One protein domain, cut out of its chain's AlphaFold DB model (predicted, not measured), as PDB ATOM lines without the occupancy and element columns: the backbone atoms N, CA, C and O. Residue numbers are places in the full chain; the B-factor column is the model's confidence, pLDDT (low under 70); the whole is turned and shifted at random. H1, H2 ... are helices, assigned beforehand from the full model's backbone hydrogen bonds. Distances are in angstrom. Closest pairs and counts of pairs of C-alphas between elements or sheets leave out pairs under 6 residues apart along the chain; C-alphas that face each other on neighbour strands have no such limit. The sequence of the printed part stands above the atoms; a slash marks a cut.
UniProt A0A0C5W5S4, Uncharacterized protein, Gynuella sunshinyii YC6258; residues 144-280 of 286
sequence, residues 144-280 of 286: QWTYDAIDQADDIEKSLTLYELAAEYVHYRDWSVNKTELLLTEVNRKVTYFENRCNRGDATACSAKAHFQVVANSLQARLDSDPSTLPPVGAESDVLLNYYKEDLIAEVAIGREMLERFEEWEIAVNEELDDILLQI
ATOM      1  N   GLN A 144      25.828  20.070  27.488       87.00
ATOM      2  CA  GLN A 144      24.860  19.279  26.722       87.00
ATOM      3  C   GLN A 144      23.877  20.163  25.954       87.00
ATOM      4  O   GLN A 144      23.666  19.939  24.767       87.00
ATOM      5  N   TRP A 145      23.314  21.192  26.592       86.75
ATOM      6  CA  TRP A 145      22.400  22.123  25.931       86.75
ATOM      7  C   TRP A 145      23.068  22.831  24.761       86.75
ATOM      8  O   TRP A 145      22.430  23.042  23.734       86.75
ATOM      9  N   THR A 146      24.345  23.182  24.915       85.06
ATOM     10  CA  THR A 146      25.145  23.798  23.855       85.06
ATOM     11  C   THR A 146      25.277  22.859  22.661       85.06
ATOM     12  O   THR A 146      25.045  23.280  21.533       85.06
ATOM     13  N   TYR A 147      25.596  21.582  22.895       86.19
ATOM     14  CA  TYR A 147      25.664  20.589  21.823       86.19
ATOM     15  C   TYR A 147      24.306  20.363  21.153       86.19
ATOM     16  O   TYR A 147      24.236  20.396  19.929       86.19
ATOM     17  N   ASP A 148      23.234  20.220  21.936       87.19
ATOM     18  CA  ASP A 148      21.879  20.037  21.405       87.19
ATOM     19  C   ASP A 148      21.457  21.220  20.520       87.19
ATOM     20  O   ASP A 148      20.814  21.029  19.493       87.19
ATOM     21  N   ALA A 149      21.836  22.444  20.895       85.00
ATOM     22  CA  ALA A 149      21.522  23.650  20.136       85.00
ATOM     23  C   ALA A 149      22.289  23.739  18.814       85.00
ATOM     24  O   ALA A 149      21.711  24.126  17.801       85.00
ATOM     25  N   ILE A 150      23.569  23.357  18.817       83.69
ATOM     26  CA  ILE A 150      24.389  23.284  17.601       83.69
ATOM     27  C   ILE A 150      23.822  22.228  16.645       83.69
ATOM     28  O   ILE A 150      23.666  22.495  15.455       83.69
ATOM     29  N   ASP A 151      23.471  21.049  17.159       86.50
ATOM     30  CA  ASP A 151      22.873  19.983  16.350       86.50
ATOM     31  C   ASP A 151      21.506  20.419  15.785       86.50
ATOM     32  O   ASP A 151      21.225  20.225  14.602       86.50
ATOM     33  N   GLN A 152      20.682  21.094  16.593       89.56
ATOM     34  CA  GLN A 152      19.385  21.620  16.164       89.56
ATOM     35  C   GLN A 152      19.512  22.706  15.087       89.56
ATOM     36  O   GLN A 152      18.689  22.777  14.174       89.56
ATOM     37  N   ALA A 153      20.531  23.558  15.184       80.94
ATOM     38  CA  ALA A 153      20.866  24.548  14.168       80.94
ATOM     39  C   ALA A 153      21.197  23.891  12.813       80.94
ATOM     40  O   ALA A 153      20.653  24.302  11.786       80.94
ATOM     41  N   ASP A 154      22.027  22.843  12.817       82.50
ATOM     42  CA  ASP A 154      22.372  22.061  11.619       82.50
ATOM     43  C   ASP A 154      21.133  21.367  11.019       82.50
ATOM     44  O   ASP A 154      20.929  21.363   9.802       82.50
ATOM     45  N   ASP A 155      20.244  20.827  11.855       82.62
ATOM     46  CA  ASP A 155      18.999  20.212  11.387       82.62
ATOM     47  C   ASP A 155      18.028  21.238  10.774       82.62
ATOM     48  O   ASP A 155      17.463  20.985   9.706       82.62
ATOM     49  N   ILE A 156      17.921  22.443  11.349       84.38
ATOM     50  CA  ILE A 156      17.171  23.559  10.749       84.38
ATOM     51  C   ILE A 156      17.754  23.947   9.381       84.38
ATOM     52  O   ILE A 156      16.994  24.130   8.427       84.38
ATOM     53  N   GLU A 157      19.082  24.052   9.248       79.81
ATOM     54  CA  GLU A 157      19.743  24.392   7.978       79.81
ATOM     55  C   GLU A 157      19.478  23.332   6.896       79.81
ATOM     56  O   GLU A 157      19.148  23.657   5.745       79.81
ATOM     57  N   LYS A 158      19.552  22.045   7.256       77.19
ATOM     58  CA  LYS A 158      19.221  20.942   6.342       77.19
ATOM     59  C   LYS A 158      17.757  20.980   5.920       77.19
ATOM     60  O   LYS A 158      17.480  20.854   4.723       77.19
ATOM     61  N   SER A 159      16.823  21.162   6.854       80.25
ATOM     62  CA  SER A 159      15.391  21.233   6.536       80.25
ATOM     63  C   SER A 159      15.061  22.463   5.685       80.25
ATOM     64  O   SER A 159      14.273  22.353   4.742       80.25
ATOM     65  N   LEU A 160      15.731  23.601   5.910       83.94
ATOM     66  CA  LEU A 160      15.636  24.774   5.038       83.94
ATOM     67  C   LEU A 160      16.127  24.454   3.622       83.94
ATOM     68  O   LEU A 160      15.412  24.711   2.655       83.94
ATOM     69  N   THR A 161      17.295  23.823   3.494       76.12
ATOM     70  CA  THR A 161      17.853  23.421   2.194       76.12
ATOM     71  C   THR A 161      16.907  22.478   1.442       76.12
ATOM     72  O   THR A 161      16.702  22.620   0.235       76.12
ATOM     73  N   LEU A 162      16.295  21.512   2.138       72.00
ATOM     74  CA  LEU A 162      15.316  20.593   1.548       72.00
ATOM     75  C   LEU A 162      14.049  21.321   1.091       72.00
ATOM     76  O   LEU A 162      13.537  21.032   0.005       72.00
ATOM     77  N   TYR A 163      13.564  22.277   1.884       77.44
ATOM     78  CA  TYR A 163      12.435  23.126   1.517       77.44
ATOM     79  C   TYR A 163      12.742  23.982   0.280       77.44
ATOM     80  O   TYR A 163      11.954  23.986  -0.668       77.44
ATOM     81  N   GLU A 164      13.893  24.659   0.240       79.19
ATOM     82  CA  GLU A 164      14.318  25.470  -0.907       79.19
ATOM     83  C   GLU A 164      14.476  24.618  -2.168       79.19
ATOM     84  O   GLU A 164      13.971  24.984  -3.230       79.19
ATOM     85  N   LEU A 165      15.081  23.433  -2.049       73.81
ATOM     86  CA  LEU A 165      15.206  22.494  -3.159       73.81
ATOM     87  C   LEU A 165      13.835  22.014  -3.658       73.81
ATOM     88  O   LEU A 165      13.627  21.883  -4.868       73.81
ATOM     89  N   ALA A 166      12.885  21.764  -2.754       65.12
ATOM     90  CA  ALA A 166      11.518  21.403  -3.119       65.12
ATOM     91  C   ALA A 166      10.794  22.562  -3.827       65.12
ATOM     92  O   ALA A 166      10.125  22.337  -4.839       65.12
ATOM     93  N   ALA A 167      10.966  23.799  -3.352       73.56
ATOM     94  CA  ALA A 167      10.411  24.996  -3.978       73.56
ATOM     95  C   ALA A 167      11.009  25.234  -5.375       73.56
ATOM     96  O   ALA A 167      10.280  25.452  -6.348       73.56
ATOM     97  N   GLU A 168      12.330  25.111  -5.512       71.19
ATOM     98  CA  GLU A 168      13.006  25.165  -6.803       71.19
ATOM     99  C   GLU A 168      12.522  24.057  -7.739       71.19
ATOM    100  O   GLU A 168      12.272  24.323  -8.910       71.19
ATOM    101  N   TYR A 169      12.343  22.825  -7.253       65.12
ATOM    102  CA  TYR A 169      11.848  21.713  -8.066       65.12
ATOM    103  C   TYR A 169      10.472  22.006  -8.686       65.12
ATOM    104  O   TYR A 169      10.261  21.723  -9.871       65.12
ATOM    105  N   VAL A 170       9.562  22.620  -7.920       65.88
ATOM    106  CA  VAL A 170       8.262  23.094  -8.426       65.88
ATOM    107  C   VAL A 170       8.471  24.118  -9.549       65.88
ATOM    108  O   VAL A 170       7.944  23.946 -10.651       65.88
ATOM    109  N   HIS A 171       9.333  25.119  -9.341       64.94
ATOM    110  CA  HIS A 171       9.657  26.123 -10.363       64.94
ATOM    111  C   HIS A 171      10.344  25.544 -11.609       64.94
ATOM    112  O   HIS A 171      10.053  25.956 -12.736       64.94
ATOM    113  N   TYR A 172      11.243  24.574 -11.434       60.12
ATOM    114  CA  TYR A 172      11.950  23.912 -12.523       60.12
ATOM    115  C   TYR A 172      10.983  23.162 -13.441       60.12
ATOM    116  O   TYR A 172      11.183  23.163 -14.657       60.12
ATOM    117  N   ARG A 173       9.939  22.523 -12.904       58.72
ATOM    118  CA  ARG A 173       9.008  21.701 -13.695       58.72
ATOM    119  C   ARG A 173       7.933  22.529 -14.411       58.72
ATOM    120  O   ARG A 173       7.448  22.104 -15.459       58.72
ATOM    121  N   ASP A 174       7.657  23.740 -13.925       58.97
ATOM    122  CA  ASP A 174       6.812  24.742 -14.596       58.97
ATOM    123  C   ASP A 174       7.524  25.471 -15.756       58.97
ATOM    124  O   ASP A 174       6.902  26.173 -16.568       58.97
ATOM    125  N   TRP A 175       8.846  25.309 -15.877       63.22
ATOM    126  CA  TRP A 175       9.632  25.921 -16.941       63.22
ATOM    127  C   TRP A 175       9.428  25.193 -18.281       63.22
ATOM    128  O   TRP A 175      10.004  24.144 -18.557       63.22
ATOM    129  N   SER A 176       8.597  25.775 -19.149       66.62
ATOM    130  CA  SER A 176       8.256  25.210 -20.460       66.62
ATOM    131  C   SER A 176       9.477  25.011 -21.372       66.62
ATOM    132  O   SER A 176      10.137  25.982 -21.744       66.62
ATOM    133  N   VAL A 177       9.679  23.773 -21.840       72.31
ATOM    134  CA  VAL A 177      10.663  23.388 -22.873       72.31
ATOM    135  C   VAL A 177      10.604  24.326 -24.079       72.31
ATOM    136  O   VAL A 177      11.618  24.903 -24.454       72.31
ATOM    137  N   ASN A 178       9.401  24.605 -24.592       71.50
ATOM    138  CA  ASN A 178       9.200  25.515 -25.723       71.50
ATOM    139  C   ASN A 178       9.730  26.934 -25.444       71.50
ATOM    140  O   ASN A 178      10.266  27.583 -26.340       71.50
ATOM    141  N   LYS A 179       9.589  27.446 -24.211       72.94
ATOM    142  CA  LYS A 179      10.148  28.755 -23.830       72.94
ATOM    143  C   LYS A 179      11.676  28.699 -23.754       72.94
ATOM    144  O   LYS A 179      12.322  29.643 -24.205       72.94
ATOM    145  N   THR A 180      12.249  27.608 -23.239       77.25
ATOM    146  CA  THR A 180      13.704  27.373 -23.225       77.25
ATOM    147  C   THR A 180      14.274  27.297 -24.634       77.25
ATOM    148  O   THR A 180      15.264  27.961 -24.914       77.25
ATOM    149  N   GLU A 181      13.640  26.543 -25.533       81.19
ATOM    150  CA  GLU A 181      14.042  26.404 -26.937       81.19
ATOM    151  C   GLU A 181      13.968  27.743 -27.680       81.19
ATOM    152  O   GLU A 181      14.901  28.111 -28.402       81.19
ATOM    153  N   LEU A 182      12.894  28.515 -27.469       83.44
ATOM    154  CA  LEU A 182      12.745  29.861 -28.031       83.44
ATOM    155  C   LEU A 182      13.840  30.806 -27.522       83.44
ATOM    156  O   LEU A 182      14.468  31.512 -28.313       83.44
ATOM    157  N   LEU A 183      14.100  30.805 -26.212       82.94
ATOM    158  CA  LEU A 183      15.138  31.637 -25.615       82.94
ATOM    159  C   LEU A 183      16.533  31.223 -26.098       82.94
ATOM    160  O   LEU A 183      17.321  32.085 -26.481       82.94
ATOM    161  N   LEU A 184      16.824  29.921 -26.148       89.19
ATOM    162  CA  LEU A 184      18.072  29.378 -26.679       89.19
ATOM    163  C   LEU A 184      18.271  29.780 -28.142       89.19
ATOM    164  O   LEU A 184      19.369  30.186 -28.520       89.19
ATOM    165  N   THR A 185      17.217  29.735 -28.957       92.50
ATOM    166  CA  THR A 185      17.262  30.175 -30.358       92.50
ATOM    167  C   THR A 185      17.661  31.648 -30.466       92.50
ATOM    168  O   THR A 185      18.563  31.996 -31.234       92.50
ATOM    169  N   GLU A 186      17.052  32.522 -29.665       90.50
ATOM    170  CA  GLU A 186      17.384  33.950 -29.663       90.50
ATOM    171  C   GLU A 186      18.784  34.236 -29.098       90.50
ATOM    172  O   GLU A 186      19.514  35.071 -29.642       90.50
ATOM    173  N   VAL A 187      19.210  33.520 -28.057       85.38
ATOM    174  CA  VAL A 187      20.563  33.637 -27.493       85.38
ATOM    175  C   VAL A 187      21.612  33.169 -28.506       85.38
ATOM    176  O   VAL A 187      22.572  33.899 -28.753       85.38
ATOM    177  N   ASN A 188      21.406  32.033 -29.178       93.12
ATOM    178  CA  ASN A 188      22.289  31.555 -30.249       93.12
ATOM    179  C   ASN A 188      22.374  32.560 -31.401       93.12
ATOM    180  O   ASN A 188      23.457  32.849 -31.911       93.12
ATOM    181  N   ARG A 189      21.254  33.198 -31.759       94.12
ATOM    182  CA  ARG A 189      21.246  34.283 -32.745       94.12
ATOM    183  C   ARG A 189      22.108  35.474 -32.300       94.12
ATOM    184  O   ARG A 189      22.781  36.087 -33.135       94.12
ATOM    185  N   LYS A 190      22.131  35.812 -31.004       91.12
ATOM    186  CA  LYS A 190      23.032  36.841 -30.448       91.12
ATOM    187  C   LYS A 190      24.491  36.394 -30.449       91.12
ATOM    188  O   LYS A 190      25.338  37.203 -30.827       91.12
ATOM    189  N   VAL A 191      24.782  35.135 -30.119       91.50
ATOM    190  CA  VAL A 191      26.130  34.553 -30.232       91.50
ATOM    191  C   VAL A 191      26.658  34.727 -31.656       91.50
ATOM    192  O   VAL A 191      27.705  35.346 -31.835       91.50
ATOM    193  N   THR A 192      25.907  34.297 -32.676       95.25
ATOM    194  CA  THR A 192      26.309  34.436 -34.088       95.25
ATOM    195  C   THR A 192      26.477  35.901 -34.502       95.25
ATOM    196  O   THR A 192      27.404  36.256 -35.235       95.25
ATOM    197  N   TYR A 193      25.597  36.793 -34.033       93.12
ATOM    198  CA  TYR A 193      25.713  38.227 -34.307       93.12
ATOM    199  C   TYR A 193      27.021  38.816 -33.753       93.12
ATOM    200  O   TYR A 193      27.737  39.517 -34.478       93.12
ATOM    201  N   PHE A 194      27.351  38.529 -32.490       92.00
ATOM    202  CA  PHE A 194      28.558  39.048 -31.844       92.00
ATOM    203  C   PHE A 194      29.832  38.347 -32.313       92.00
ATOM    204  O   PHE A 194      30.862  39.003 -32.444       92.00
ATOM    205  N   GLU A 195      29.767  37.069 -32.680       94.88
ATOM    206  CA  GLU A 195      30.870  36.343 -33.312       94.88
ATOM    207  C   GLU A 195      31.321  37.005 -34.616       94.88
ATOM    208  O   GLU A 195      32.501  37.304 -34.789       94.88
ATOM    209  N   ASN A 196      30.377  37.349 -35.492       92.88
ATOM    210  CA  ASN A 196      30.684  38.032 -36.747       92.88
ATOM    211  C   ASN A 196      31.329  39.413 -36.549       92.88
ATOM    212  O   ASN A 196      32.006  39.912 -37.450       92.88
ATOM    213  N   ARG A 197      31.085  40.079 -35.415       94.06
ATOM    214  CA  ARG A 197      31.722  41.360 -35.066       94.06
ATOM    215  C   ARG A 197      33.087  41.153 -34.417       94.06
ATOM    216  O   ARG A 197      34.035  41.837 -34.793       94.06
ATOM    217  N   CYS A 198      33.199  40.172 -33.526       91.06
ATOM    218  CA  CYS A 198      34.459  39.770 -32.914       91.06
ATOM    219  C   CYS A 198      35.496  39.371 -33.980       91.06
ATOM    220  O   CYS A 198      36.609  39.890 -33.975       91.06
ATOM    221  N   ASN A 199      35.102  38.577 -34.984       93.75
ATOM    222  CA  ASN A 199      35.970  38.171 -36.102       93.75
ATOM    223  C   ASN A 199      36.457  39.348 -36.972       93.75
ATOM    224  O   ASN A 199      37.419  39.207 -37.720       93.75
ATOM    225  N   ARG A 200      35.803  40.514 -36.880       92.81
ATOM    226  CA  ARG A 200      36.203  41.764 -37.547       92.81
ATOM    227  C   ARG A 200      37.075  42.673 -36.668       92.81
ATOM    228  O   ARG A 200      37.386  43.782 -37.086       92.81
ATOM    229  N   GLY A 201      37.472  42.214 -35.479       90.38
ATOM    230  CA  GLY A 201      38.376  42.924 -34.569       90.38
ATOM    231  C   GLY A 201      37.693  43.762 -33.481       90.38
ATOM    232  O   GLY A 201      38.372  44.516 -32.789       90.38
ATOM    233  N   ASP A 202      36.372  43.653 -33.299       91.25
ATOM    234  CA  ASP A 202      35.659  44.353 -32.222       91.25
ATOM    235  C   ASP A 202      35.820  43.612 -30.881       91.25
ATOM    236  O   ASP A 202      35.115  42.642 -30.594       91.25
ATOM    237  N   ALA A 203      36.744  44.089 -30.042       86.12
ATOM    238  CA  ALA A 203      37.049  43.488 -28.742       86.12
ATOM    239  C   ALA A 203      35.846  43.472 -27.776       86.12
ATOM    240  O   ALA A 203      35.688  42.529 -26.998       86.12
ATOM    241  N   THR A 204      34.957  44.470 -27.848       84.62
ATOM    242  CA  THR A 204      33.750  44.514 -27.003       84.62
ATOM    243  C   THR A 204      32.740  43.446 -27.416       84.62
ATOM    244  O   THR A 204      32.121  42.805 -26.566       84.62
ATOM    245  N   ALA A 205      32.646  43.172 -28.720       85.06
ATOM    246  CA  ALA A 205      31.828  42.088 -29.244       85.06
ATOM    247  C   ALA A 205      32.373  40.700 -28.868       85.06
ATOM    248  O   ALA A 205      31.580  39.782 -28.674       85.06
ATOM    249  N   CYS A 206      33.692  40.535 -28.720       78.00
ATOM    250  CA  CYS A 206      34.276  39.273 -28.253       78.00
ATOM    251  C   CYS A 206      33.872  38.941 -26.808       78.00
ATOM    252  O   CYS A 206      33.500  37.803 -26.528       78.00
ATOM    253  N   SER A 207      33.871  39.937 -25.914       79.69
ATOM    254  CA  SER A 207      33.391  39.760 -24.535       79.69
ATOM    255  C   SER A 207      31.891  39.440 -24.499       79.69
ATOM    256  O   SER A 207      31.464  38.457 -23.894       79.69
ATOM    257  N   ALA A 208      31.082  40.194 -25.254       75.69
ATOM    258  CA  ALA A 208      29.647  39.934 -25.368       75.69
ATOM    259  C   ALA A 208      29.343  38.524 -25.916       75.69
ATOM    260  O   ALA A 208      28.467  37.846 -25.381       75.69
ATOM    261  N   LYS A 209      30.089  38.048 -26.928       89.56
ATOM    262  CA  LYS A 209      29.982  36.668 -27.439       89.56
ATOM    263  C   LYS A 209      30.170  35.657 -26.308       89.56
ATOM    264  O   LYS A 209      29.349  34.758 -26.182       89.56
ATOM    265  N   ALA A 210      31.221  35.802 -25.498       77.56
ATOM    266  CA  ALA A 210      31.507  34.872 -24.408       77.56
ATOM    267  C   ALA A 210      30.360  34.818 -23.385       77.56
ATOM    268  O   ALA A 210      29.923  33.730 -23.022       77.56
ATOM    269  N   HIS A 211      29.806  35.970 -22.994       73.62
ATOM    270  CA  HIS A 211      28.660  36.017 -22.081       73.62
ATOM    271  C   HIS A 211      27.422  35.316 -22.654       73.62
ATOM    272  O   HIS A 211      26.838  34.462 -21.989       73.62
ATOM    273  N   PHE A 212      27.045  35.608 -23.904       76.31
ATOM    274  CA  PHE A 212      25.908  34.932 -24.539       76.31
ATOM    275  C   PHE A 212      26.167  33.438 -24.773       76.31
ATOM    276  O   PHE A 212      25.233  32.648 -24.691       76.31
ATOM    277  N   GLN A 213      27.419  33.030 -25.001       81.81
ATOM    278  CA  GLN A 213      27.789  31.622 -25.141       81.81
ATOM    279  C   GLN A 213      27.599  30.851 -23.831       81.81
ATOM    280  O   GLN A 213      27.101  29.731 -23.854       81.81
ATOM    281  N   VAL A 214      27.951  31.442 -22.686       71.75
ATOM    282  CA  VAL A 214      27.721  30.823 -21.368       71.75
ATOM    283  C   VAL A 214      26.225  30.623 -21.117       71.75
ATOM    284  O   VAL A 214      25.808  29.548 -20.683       71.75
ATOM    285  N   VAL A 215      25.404  31.620 -21.460       70.75
ATOM    286  CA  VAL A 215      23.941  31.517 -21.356       70.75
ATOM    287  C   VAL A 215      23.398  30.436 -22.300       70.75
ATOM    288  O   VAL A 215      22.594  29.615 -21.871       70.75
ATOM    289  N   ALA A 216      23.874  30.372 -23.549       75.75
ATOM    290  CA  ALA A 216      23.483  29.334 -24.507       75.75
ATOM    291  C   ALA A 216      23.825  27.926 -24.000       75.75
ATOM    292  O   ALA A 216      22.980  27.039 -24.034       75.75
ATOM    293  N   ASN A 217      25.041  27.737 -23.478       74.62
ATOM    294  CA  ASN A 217      25.487  26.456 -22.937       74.62
ATOM    295  C   ASN A 217      24.637  26.028 -21.731       74.62
ATOM    296  O   ASN A 217      24.310  24.854 -21.607       74.62
ATOM    297  N   SER A 218      24.247  26.975 -20.873       71.88
ATOM    298  CA  SER A 218      23.398  26.702 -19.705       71.88
ATOM    299  C   SER A 218      21.973  26.309 -20.118       71.88
ATOM    300  O   SER A 218      21.416  25.350 -19.592       71.88
ATOM    301  N   LEU A 219      21.398  27.003 -21.106       78.44
ATOM    302  CA  LEU A 219      20.084  26.672 -21.673       78.44
ATOM    303  C   LEU A 219      20.095  25.329 -22.418       78.44
ATOM    304  O   LEU A 219      19.130  24.576 -22.322       78.44
ATOM    305  N   GLN A 220      21.180  25.009 -23.124       82.31
ATOM    306  CA  GLN A 220      21.352  23.714 -23.784       82.31
ATOM    307  C   GLN A 220      21.484  22.588 -22.758       82.31
ATOM    308  O   GLN A 220      20.741  21.619 -22.833       82.31
ATOM    309  N   ALA A 221      22.338  22.747 -21.744       73.44
ATOM    310  CA  ALA A 221      22.462  21.778 -20.658       73.44
ATOM    311  C   ALA A 221      21.121  21.555 -19.935       73.44
ATOM    312  O   ALA A 221      20.821  20.441 -19.512       73.44
ATOM    313  N   ARG A 222      20.279  22.593 -19.834       72.06
ATOM    314  CA  ARG A 222      18.918  22.486 -19.296       72.06
ATOM    315  C   ARG A 222      17.995  21.636 -20.174       72.06
ATOM    316  O   ARG A 222      17.249  20.831 -19.629       72.06
ATOM    317  N   LEU A 223      18.033  21.804 -21.495       75.06
ATOM    318  CA  LEU A 223      17.282  20.961 -22.436       75.06
ATOM    319  C   LEU A 223      17.808  19.517 -22.462       75.06
ATOM    320  O   LEU A 223      17.032  18.580 -22.594       75.06
ATOM    321  N   ASP A 224      19.118  19.329 -22.306       73.75
ATOM    322  CA  ASP A 224      19.745  18.003 -22.323       73.75
ATOM    323  C   ASP A 224      19.491  17.213 -21.025       73.75
ATOM    324  O   ASP A 224      19.470  15.983 -21.035       73.75
ATOM    325  N   SER A 225      19.294  17.913 -19.903       64.44
ATOM    326  CA  SER A 225      18.986  17.338 -18.581       64.44
ATOM    327  C   SER A 225      17.487  17.203 -18.307       64.44
ATOM    328  O   SER A 225      17.092  16.930 -17.174       64.44
ATOM    329  N   ASP A 226      16.652  17.415 -19.324       61.25
ATOM    330  CA  ASP A 226      15.236  17.685 -19.148       61.25
ATOM    331  C   ASP A 226      14.456  16.528 -18.480       61.25
ATOM    332  O   ASP A 226      14.349  15.428 -19.034       61.25
ATOM    333  N   PRO A 227      13.830  16.778 -17.314       51.22
ATOM    334  CA  PRO A 227      12.851  15.889 -16.708       51.22
ATOM    335  C   PRO A 227      11.468  15.931 -17.386       51.22
ATOM    336  O   PRO A 227      10.569  15.264 -16.893       51.22
ATOM    337  N   SER A 228      11.232  16.692 -18.466       46.09
ATOM    338  CA  SER A 228       9.897  16.954 -19.063       46.09
ATOM    339  C   SER A 228       9.093  15.749 -19.573       46.09
ATOM    340  O   SER A 228       7.940  15.910 -19.976       46.09
ATOM    341  N   THR A 229       9.635  14.529 -19.517       46.66
ATOM    342  CA  THR A 229       8.818  13.303 -19.637       46.66
ATOM    343  C   THR A 229       7.998  13.010 -18.379       46.66
ATOM    344  O   THR A 229       7.081  12.188 -18.411       46.66
ATOM    345  N   LEU A 230       8.304  13.679 -17.269       46.41
ATOM    346  CA  LEU A 230       7.571  13.562 -16.028       46.41
ATOM    347  C   LEU A 230       6.217  14.292 -16.163       46.41
ATOM    348  O   LEU A 230       6.182  15.430 -16.632       46.41
ATOM    349  N   PRO A 231       5.096  13.668 -15.752       44.53
ATOM    350  CA  PRO A 231       3.742  14.208 -15.930       44.53
ATOM    351  C   PRO A 231       3.570  15.625 -15.335       44.53
ATOM    352  O   PRO A 231       4.360  16.020 -14.478       44.53
ATOM    353  N   PRO A 232       2.561  16.414 -15.753       48.81
ATOM    354  CA  PRO A 232       2.274  17.713 -15.136       48.81
ATOM    355  C   PRO A 232       2.083  17.579 -13.618       48.81
ATOM    356  O   PRO A 232       1.727  16.497 -13.148       48.81
ATOM    357  N   VAL A 233       2.328  18.668 -12.877       52.16
ATOM    358  CA  VAL A 233       2.199  18.742 -11.411       52.16
ATOM    359  C   VAL A 233       0.902  18.059 -10.969       52.16
ATOM    360  O   VAL A 233      -0.200  18.516 -11.272       52.16
ATOM    361  N   GLY A 234       1.044  16.908 -10.316       54.31
ATOM    362  CA  GLY A 234      -0.032  16.284  -9.560       54.31
ATOM    363  C   GLY A 234       0.020  16.777  -8.117       54.31
ATOM    364  O   GLY A 234       1.031  17.330  -7.690       54.31
ATOM    365  N   ALA A 235      -1.031  16.499  -7.343       58.88
ATOM    366  CA  ALA A 235      -1.100  16.831  -5.913       58.88
ATOM    367  C   ALA A 235       0.133  16.361  -5.103       58.88
ATOM    368  O   ALA A 235       0.422  16.903  -4.048       58.88
ATOM    369  N   GLU A 236       0.883  15.378  -5.606       57.78
ATOM    370  CA  GLU A 236       2.075  14.792  -4.988       57.78
ATOM    371  C   GLU A 236       3.244  15.781  -4.792       57.78
ATOM    372  O   GLU A 236       3.964  15.666  -3.803       57.78
ATOM    373  N   SER A 237       3.451  16.757  -5.687       58.72
ATOM    374  CA  SER A 237       4.546  17.740  -5.538       58.72
ATOM    375  C   SER A 237       4.207  18.845  -4.536       58.72
ATOM    376  O   SER A 237       5.064  19.220  -3.741       58.72
ATOM    377  N   ASP A 238       2.950  19.294  -4.507       64.88
ATOM    378  CA  ASP A 238       2.455  20.213  -3.473       64.88
ATOM    379  C   ASP A 238       2.465  19.540  -2.093       64.88
ATOM    380  O   ASP A 238       2.763  20.176  -1.085       64.88
ATOM    381  N   VAL A 239       2.182  18.233  -2.042       68.19
ATOM    382  CA  VAL A 239       2.318  17.423  -0.823       68.19
ATOM    383  C   VAL A 239       3.771  17.381  -0.349       68.19
ATOM    384  O   VAL A 239       4.002  17.535   0.845       68.19
ATOM    385  N   LEU A 240       4.749  17.227  -1.248       66.50
ATOM    386  CA  LEU A 240       6.169  17.208  -0.878       66.50
ATOM    387  C   LEU A 240       6.664  18.572  -0.370       66.50
ATOM    388  O   LEU A 240       7.370  18.629   0.633       66.50
ATOM    389  N   LEU A 241       6.270  19.668  -1.027       72.94
ATOM    390  CA  LEU A 241       6.599  21.023  -0.577       72.94
ATOM    391  C   LEU A 241       5.986  21.317   0.800       72.94
ATOM    392  O   LEU A 241       6.673  21.825   1.682       72.94
ATOM    393  N   ASN A 242       4.712  20.963   0.997       76.19
ATOM    394  CA  ASN A 242       4.046  21.134   2.288       76.19
ATOM    395  C   ASN A 242       4.666  20.253   3.377       76.19
ATOM    396  O   ASN A 242       4.816  20.724   4.496       76.19
ATOM    397  N   TYR A 243       5.079  19.026   3.051       74.56
ATOM    398  CA  TYR A 243       5.777  18.148   3.989       74.56
ATOM    399  C   TYR A 243       7.063  18.798   4.520       74.56
ATOM    400  O   TYR A 243       7.207  18.948   5.727       74.56
ATOM    401  N   TYR A 244       7.964  19.255   3.639       75.25
ATOM    402  CA  TYR A 244       9.213  19.895   4.081       75.25
ATOM    403  C   TYR A 244       8.989  21.253   4.750       75.25
ATOM    404  O   TYR A 244       9.765  21.656   5.609       75.25
ATOM    405  N   LYS A 245       7.909  21.953   4.392       82.62
ATOM    406  CA  LYS A 245       7.490  23.169   5.088       82.62
ATOM    407  C   LYS A 245       7.068  22.877   6.532       82.62
ATOM    408  O   LYS A 245       7.472  23.602   7.434       82.62
ATOM    409  N   GLU A 246       6.234  21.860   6.747       83.56
ATOM    410  CA  GLU A 246       5.787  21.455   8.086       83.56
ATOM    411  C   GLU A 246       6.955  20.946   8.936       83.56
ATOM    412  O   GLU A 246       7.046  21.305  10.107       83.56
ATOM    413  N   ASP A 247       7.867  20.186   8.327       79.31
ATOM    414  CA  ASP A 247       9.105  19.713   8.952       79.31
ATOM    415  C   ASP A 247       9.985  20.886   9.417       79.31
ATOM    416  O   ASP A 247      10.285  21.000  10.601       79.31
ATOM    417  N   LEU A 248      10.271  21.853   8.535       85.19
ATOM    418  CA  LEU A 248      11.021  23.063   8.892       85.19
ATOM    419  C   LEU A 248      10.347  23.861  10.023       85.19
ATOM    420  O   LEU A 248      11.025  24.363  10.915       85.19
ATOM    421  N   ILE A 249       9.015  23.989  10.010       87.75
ATOM    422  CA  ILE A 249       8.281  24.672  11.089       87.75
ATOM    423  C   ILE A 249       8.454  23.935  12.422       87.75
ATOM    424  O   ILE A 249       8.594  24.592  13.457       87.75
ATOM    425  N   ALA A 250       8.429  22.600  12.411       86.31
ATOM    426  CA  ALA A 250       8.619  21.794  13.609       86.31
ATOM    427  C   ALA A 250      10.034  21.965  14.181       86.31
ATOM    428  O   ALA A 250      10.163  22.259  15.368       86.31
ATOM    429  N   GLU A 251      11.068  21.891  13.341       86.62
ATOM    430  CA  GLU A 251      12.462  22.089  13.765       86.62
ATOM    431  C   GLU A 251      12.699  23.509  14.309       86.62
ATOM    432  O   GLU A 251      13.297  23.701  15.369       86.62
ATOM    433  N   VAL A 252      12.132  24.533  13.661       86.81
ATOM    434  CA  VAL A 252      12.198  25.921  14.151       86.81
ATOM    435  C   VAL A 252      11.499  26.093  15.501       86.81
ATOM    436  O   VAL A 252      11.952  26.888  16.326       86.81
ATOM    437  N   ALA A 253      10.390  25.389  15.744       87.75
ATOM    438  CA  ALA A 253       9.712  25.444  17.035       87.75
ATOM    439  C   ALA A 253      10.598  24.875  18.154       87.75
ATOM    440  O   ALA A 253      10.704  25.499  19.207       87.75
ATOM    441  N   ILE A 254      11.293  23.762  17.897       86.94
ATOM    442  CA  ILE A 254      12.253  23.171  18.840       86.94
ATOM    443  C   ILE A 254      13.415  24.139  19.101       86.94
ATOM    444  O   ILE A 254      13.748  24.402  20.257       86.94
ATOM    445  N   GLY A 255      13.982  24.747  18.052       84.88
ATOM    446  CA  GLY A 255      15.040  25.754  18.196       84.88
ATOM    447  C   GLY A 255      14.616  26.967  19.037       84.88
ATOM    448  O   GLY A 255      15.379  27.448  19.872       84.88
ATOM    449  N   ARG A 256      13.370  27.438  18.897       86.19
ATOM    450  CA  ARG A 256      12.832  28.524  19.739       86.19
ATOM    451  C   ARG A 256      12.710  28.128  21.208       86.19
ATOM    452  O   ARG A 256      13.080  28.922  22.063       86.19
ATOM    453  N   GLU A 257      12.232  26.919  21.498       86.62
ATOM    454  CA  GLU A 257      12.171  26.405  22.876       86.62
ATOM    455  C   GLU A 257      13.575  26.336  23.507       86.62
ATOM    456  O   GLU A 257      13.747  26.649  24.687       86.62
ATOM    457  N   MET A 258      14.603  25.996  22.720       84.88
ATOM    458  CA  MET A 258      15.995  26.016  23.181       84.88
ATOM    459  C   MET A 258      16.502  27.430  23.489       84.88
ATOM    460  O   MET A 258      17.134  27.616  24.528       84.88
ATOM    461  N   LEU A 259      16.209  28.421  22.638       82.75
ATOM    462  CA  LEU A 259      16.559  29.825  22.901       82.75
ATOM    463  C   LEU A 259      15.900  30.348  24.172       82.75
ATOM    464  O   LEU A 259      16.589  30.887  25.031       82.75
ATOM    465  N   GLU A 260      14.590  30.142  24.323       83.56
ATOM    466  CA  GLU A 260      13.855  30.569  25.520       83.56
ATOM    467  C   GLU A 260      14.479  29.972  26.790       83.56
ATOM    468  O   GLU A 260      14.645  30.669  27.793       83.56
ATOM    469  N   ARG A 261      14.913  28.703  26.728       82.06
ATOM    470  CA  ARG A 261      15.647  28.051  27.819       82.06
ATOM    471  C   ARG A 261      16.980  28.746  28.107       82.06
ATOM    472  O   ARG A 261      17.283  29.005  29.265       82.06
ATOM    473  N   PHE A 262      17.803  29.044  27.107       82.25
ATOM    474  CA  PHE A 262      19.076  29.732  27.348       82.25
ATOM    475  C   PHE A 262      18.902  31.184  27.811       82.25
ATOM    476  O   PHE A 262      19.708  31.653  28.611       82.25
ATOM    477  N   GLU A 263      17.874  31.894  27.339       82.25
ATOM    478  CA  GLU A 263      17.518  33.238  27.807       82.25
ATOM    479  C   GLU A 263      17.097  33.236  29.279       82.25
ATOM    480  O   GLU A 263      17.544  34.100  30.035       82.25
ATOM    481  N   GLU A 264      16.297  32.253  29.709       78.12
ATOM    482  CA  GLU A 264      15.919  32.080  31.118       78.12
ATOM    483  C   GLU A 264      17.154  31.973  32.027       78.12
ATOM    484  O   GLU A 264      17.154  32.499  33.143       78.12
ATOM    485  N   TRP A 265      18.220  31.341  31.529       75.94
ATOM    486  CA  TRP A 265      19.466  31.116  32.262       75.94
ATOM    487  C   TRP A 265      20.612  32.080  31.895       75.94
ATOM    488  O   TRP A 265      21.705  31.937  32.440       75.94
ATOM    489  N   GLU A 266      20.373  33.067  31.023       70.62
ATOM    490  CA  GLU A 266      21.350  34.062  30.536       70.62
ATOM    491  C   GLU A 266      22.669  33.442  30.001       70.62
ATOM    492  O   GLU A 266      23.774  33.804  30.411       70.62
ATOM    493  N   ILE A 267      22.567  32.474  29.082       68.19
ATOM    494  CA  ILE A 267      23.708  31.697  28.552       68.19
ATOM    495  C   ILE A 267      24.147  32.198  27.152       68.19
ATOM    496  O   ILE A 267      23.334  32.615  26.336       68.19
ATOM    497  N   ALA A 268      25.451  32.133  26.844       60.59
ATOM    498  CA  ALA A 268      26.086  32.764  25.672       60.59
ATOM    499  C   ALA A 268      25.827  32.125  24.281       60.59
ATOM    500  O   ALA A 268      26.230  32.704  23.278       60.59
ATOM    501  N   VAL A 269      25.185  30.958  24.187       64.88
ATOM    502  CA  VAL A 269      24.989  30.209  22.915       64.88
ATOM    503  C   VAL A 269      23.900  30.824  22.017       64.88
ATOM    504  O   VAL A 269      23.777  30.470  20.848       64.88
ATOM    505  N   ASN A 270      23.151  31.804  22.530       71.38
ATOM    506  CA  ASN A 270      22.022  32.429  21.835       71.38
ATOM    507  C   ASN A 270      22.384  33.073  20.494       71.38
ATOM    508  O   ASN A 270      21.583  33.016  19.570       71.38
ATOM    509  N   GLU A 271      23.586  33.641  20.366       71.69
ATOM    510  CA  GLU A 271      23.970  34.409  19.172       71.69
ATOM    511  C   GLU A 271      23.971  33.558  17.887       71.69
ATOM    512  O   GLU A 271      23.495  34.014  16.851       71.69
ATOM    513  N   GLU A 272      24.456  32.311  17.941       72.12
ATOM    514  CA  GLU A 272      24.561  31.443  16.756       72.12
ATOM    515  C   GLU A 272      23.195  30.907  16.305       72.12
ATOM    516  O   GLU A 272      22.880  30.895  15.112       72.12
ATOM    517  N   LEU A 273      22.347  30.516  17.261       78.75
ATOM    518  CA  LEU A 273      21.000  30.024  16.971       78.75
ATOM    519  C   LEU A 273      20.081  31.161  16.485       78.75
ATOM    520  O   LEU A 273      19.304  30.963  15.547       78.75
ATOM    521  N   ASP A 274      20.218  32.366  17.046       80.88
ATOM    522  CA  ASP A 274      19.509  33.561  16.577       80.88
ATOM    523  C   ASP A 274      19.875  33.923  15.131       80.88
ATOM    524  O   ASP A 274      18.987  34.203  14.317       80.88
ATOM    525  N   ASP A 275      21.163  33.883  14.779       83.00
ATOM    526  CA  ASP A 275      21.639  34.197  13.430       83.00
ATOM    527  C   ASP A 275      21.039  33.260  12.369       83.00
ATOM    528  O   ASP A 275      20.682  33.715  11.276       83.00
ATOM    529  N   ILE A 276      20.888  31.967  12.675       79.75
ATOM    530  CA  ILE A 276      20.259  30.990  11.771       79.75
ATOM    531  C   ILE A 276      18.760  31.259  11.648       79.75
ATOM    532  O   ILE A 276      18.227  31.314  10.538       79.75
ATOM    533  N   LEU A 277      18.069  31.508  12.763       82.50
ATOM    534  CA  LEU A 277      16.634  31.799  12.740       82.50
ATOM    535  C   LEU A 277      16.298  33.086  11.975       82.50
ATOM    536  O   LEU A 277      15.258  33.151  11.316       82.50
ATOM    537  N   LEU A 278      17.164  34.101  12.029       85.06
ATOM    538  CA  LEU A 278      16.999  35.351  11.279       85.06
ATOM    539  C   LEU A 278      17.125  35.171   9.758       85.06
ATOM    540  O   LEU A 278      16.604  35.998   9.006       85.06
ATOM    541  N   GLN A 279      17.799  34.116   9.297       80.88
ATOM    542  CA  GLN A 279      17.980  33.823   7.873       80.88
ATOM    543  C   GLN A 279      16.769  33.114   7.250       80.88
ATOM    544  O   GLN A 279      16.613  33.128   6.028       80.88
ATOM    545  N   ILE A 280      15.873  32.551   8.067       77.81
ATOM    546  CA  ILE A 280      14.671  31.858   7.594       77.81
ATOM    547  C   ILE A 280      13.629  32.892   7.113       77.81
ATOM    548  O   ILE A 280      13.228  33.772   7.882       77.81
TER     549      ILE A 280
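This is residues 144 to 280 of the 286 residues of an uncharacterized protein of Gynuella sunshinyii YC6258 (UniProt A0A0C5W5S4). Two helical arms make a flat V: H1 beside H4 with H5 on both, and the hairpin H2 and H3. The printed part has 137 residues with five named helices: all helix. It is extended, radius of gyration of the C-alphas 23.5 A, spans 72 by 41 by 17 A.

H1, residues 144 to 174, H4, 235 to 264, and H5, 270 to 279, form an up-and-down bundle, each against the one before. H1 and H4 touch, C-alphas 163 and 244 closest at 5.2 A, at a shallow tilt, 24 degrees. H2, residues 177 to 198, and H3, 203 to 224, form a hairpin, closest at C-alphas 198 and 206, 4.7 A. H1, H3 and H4 have every O i to N i+4 pair within hydrogen-bond range, H2 17 of 18, H5 5 of 6.

H1 runs 45.4 A from C-alpha 144, (24.860, 19.279, 26.722); H5 ends at C-alpha 279, (17.980, 33.823, 7.873).

The printed part has no cut; 28 residues have pLDDT under 70, among them residues 225 to 240.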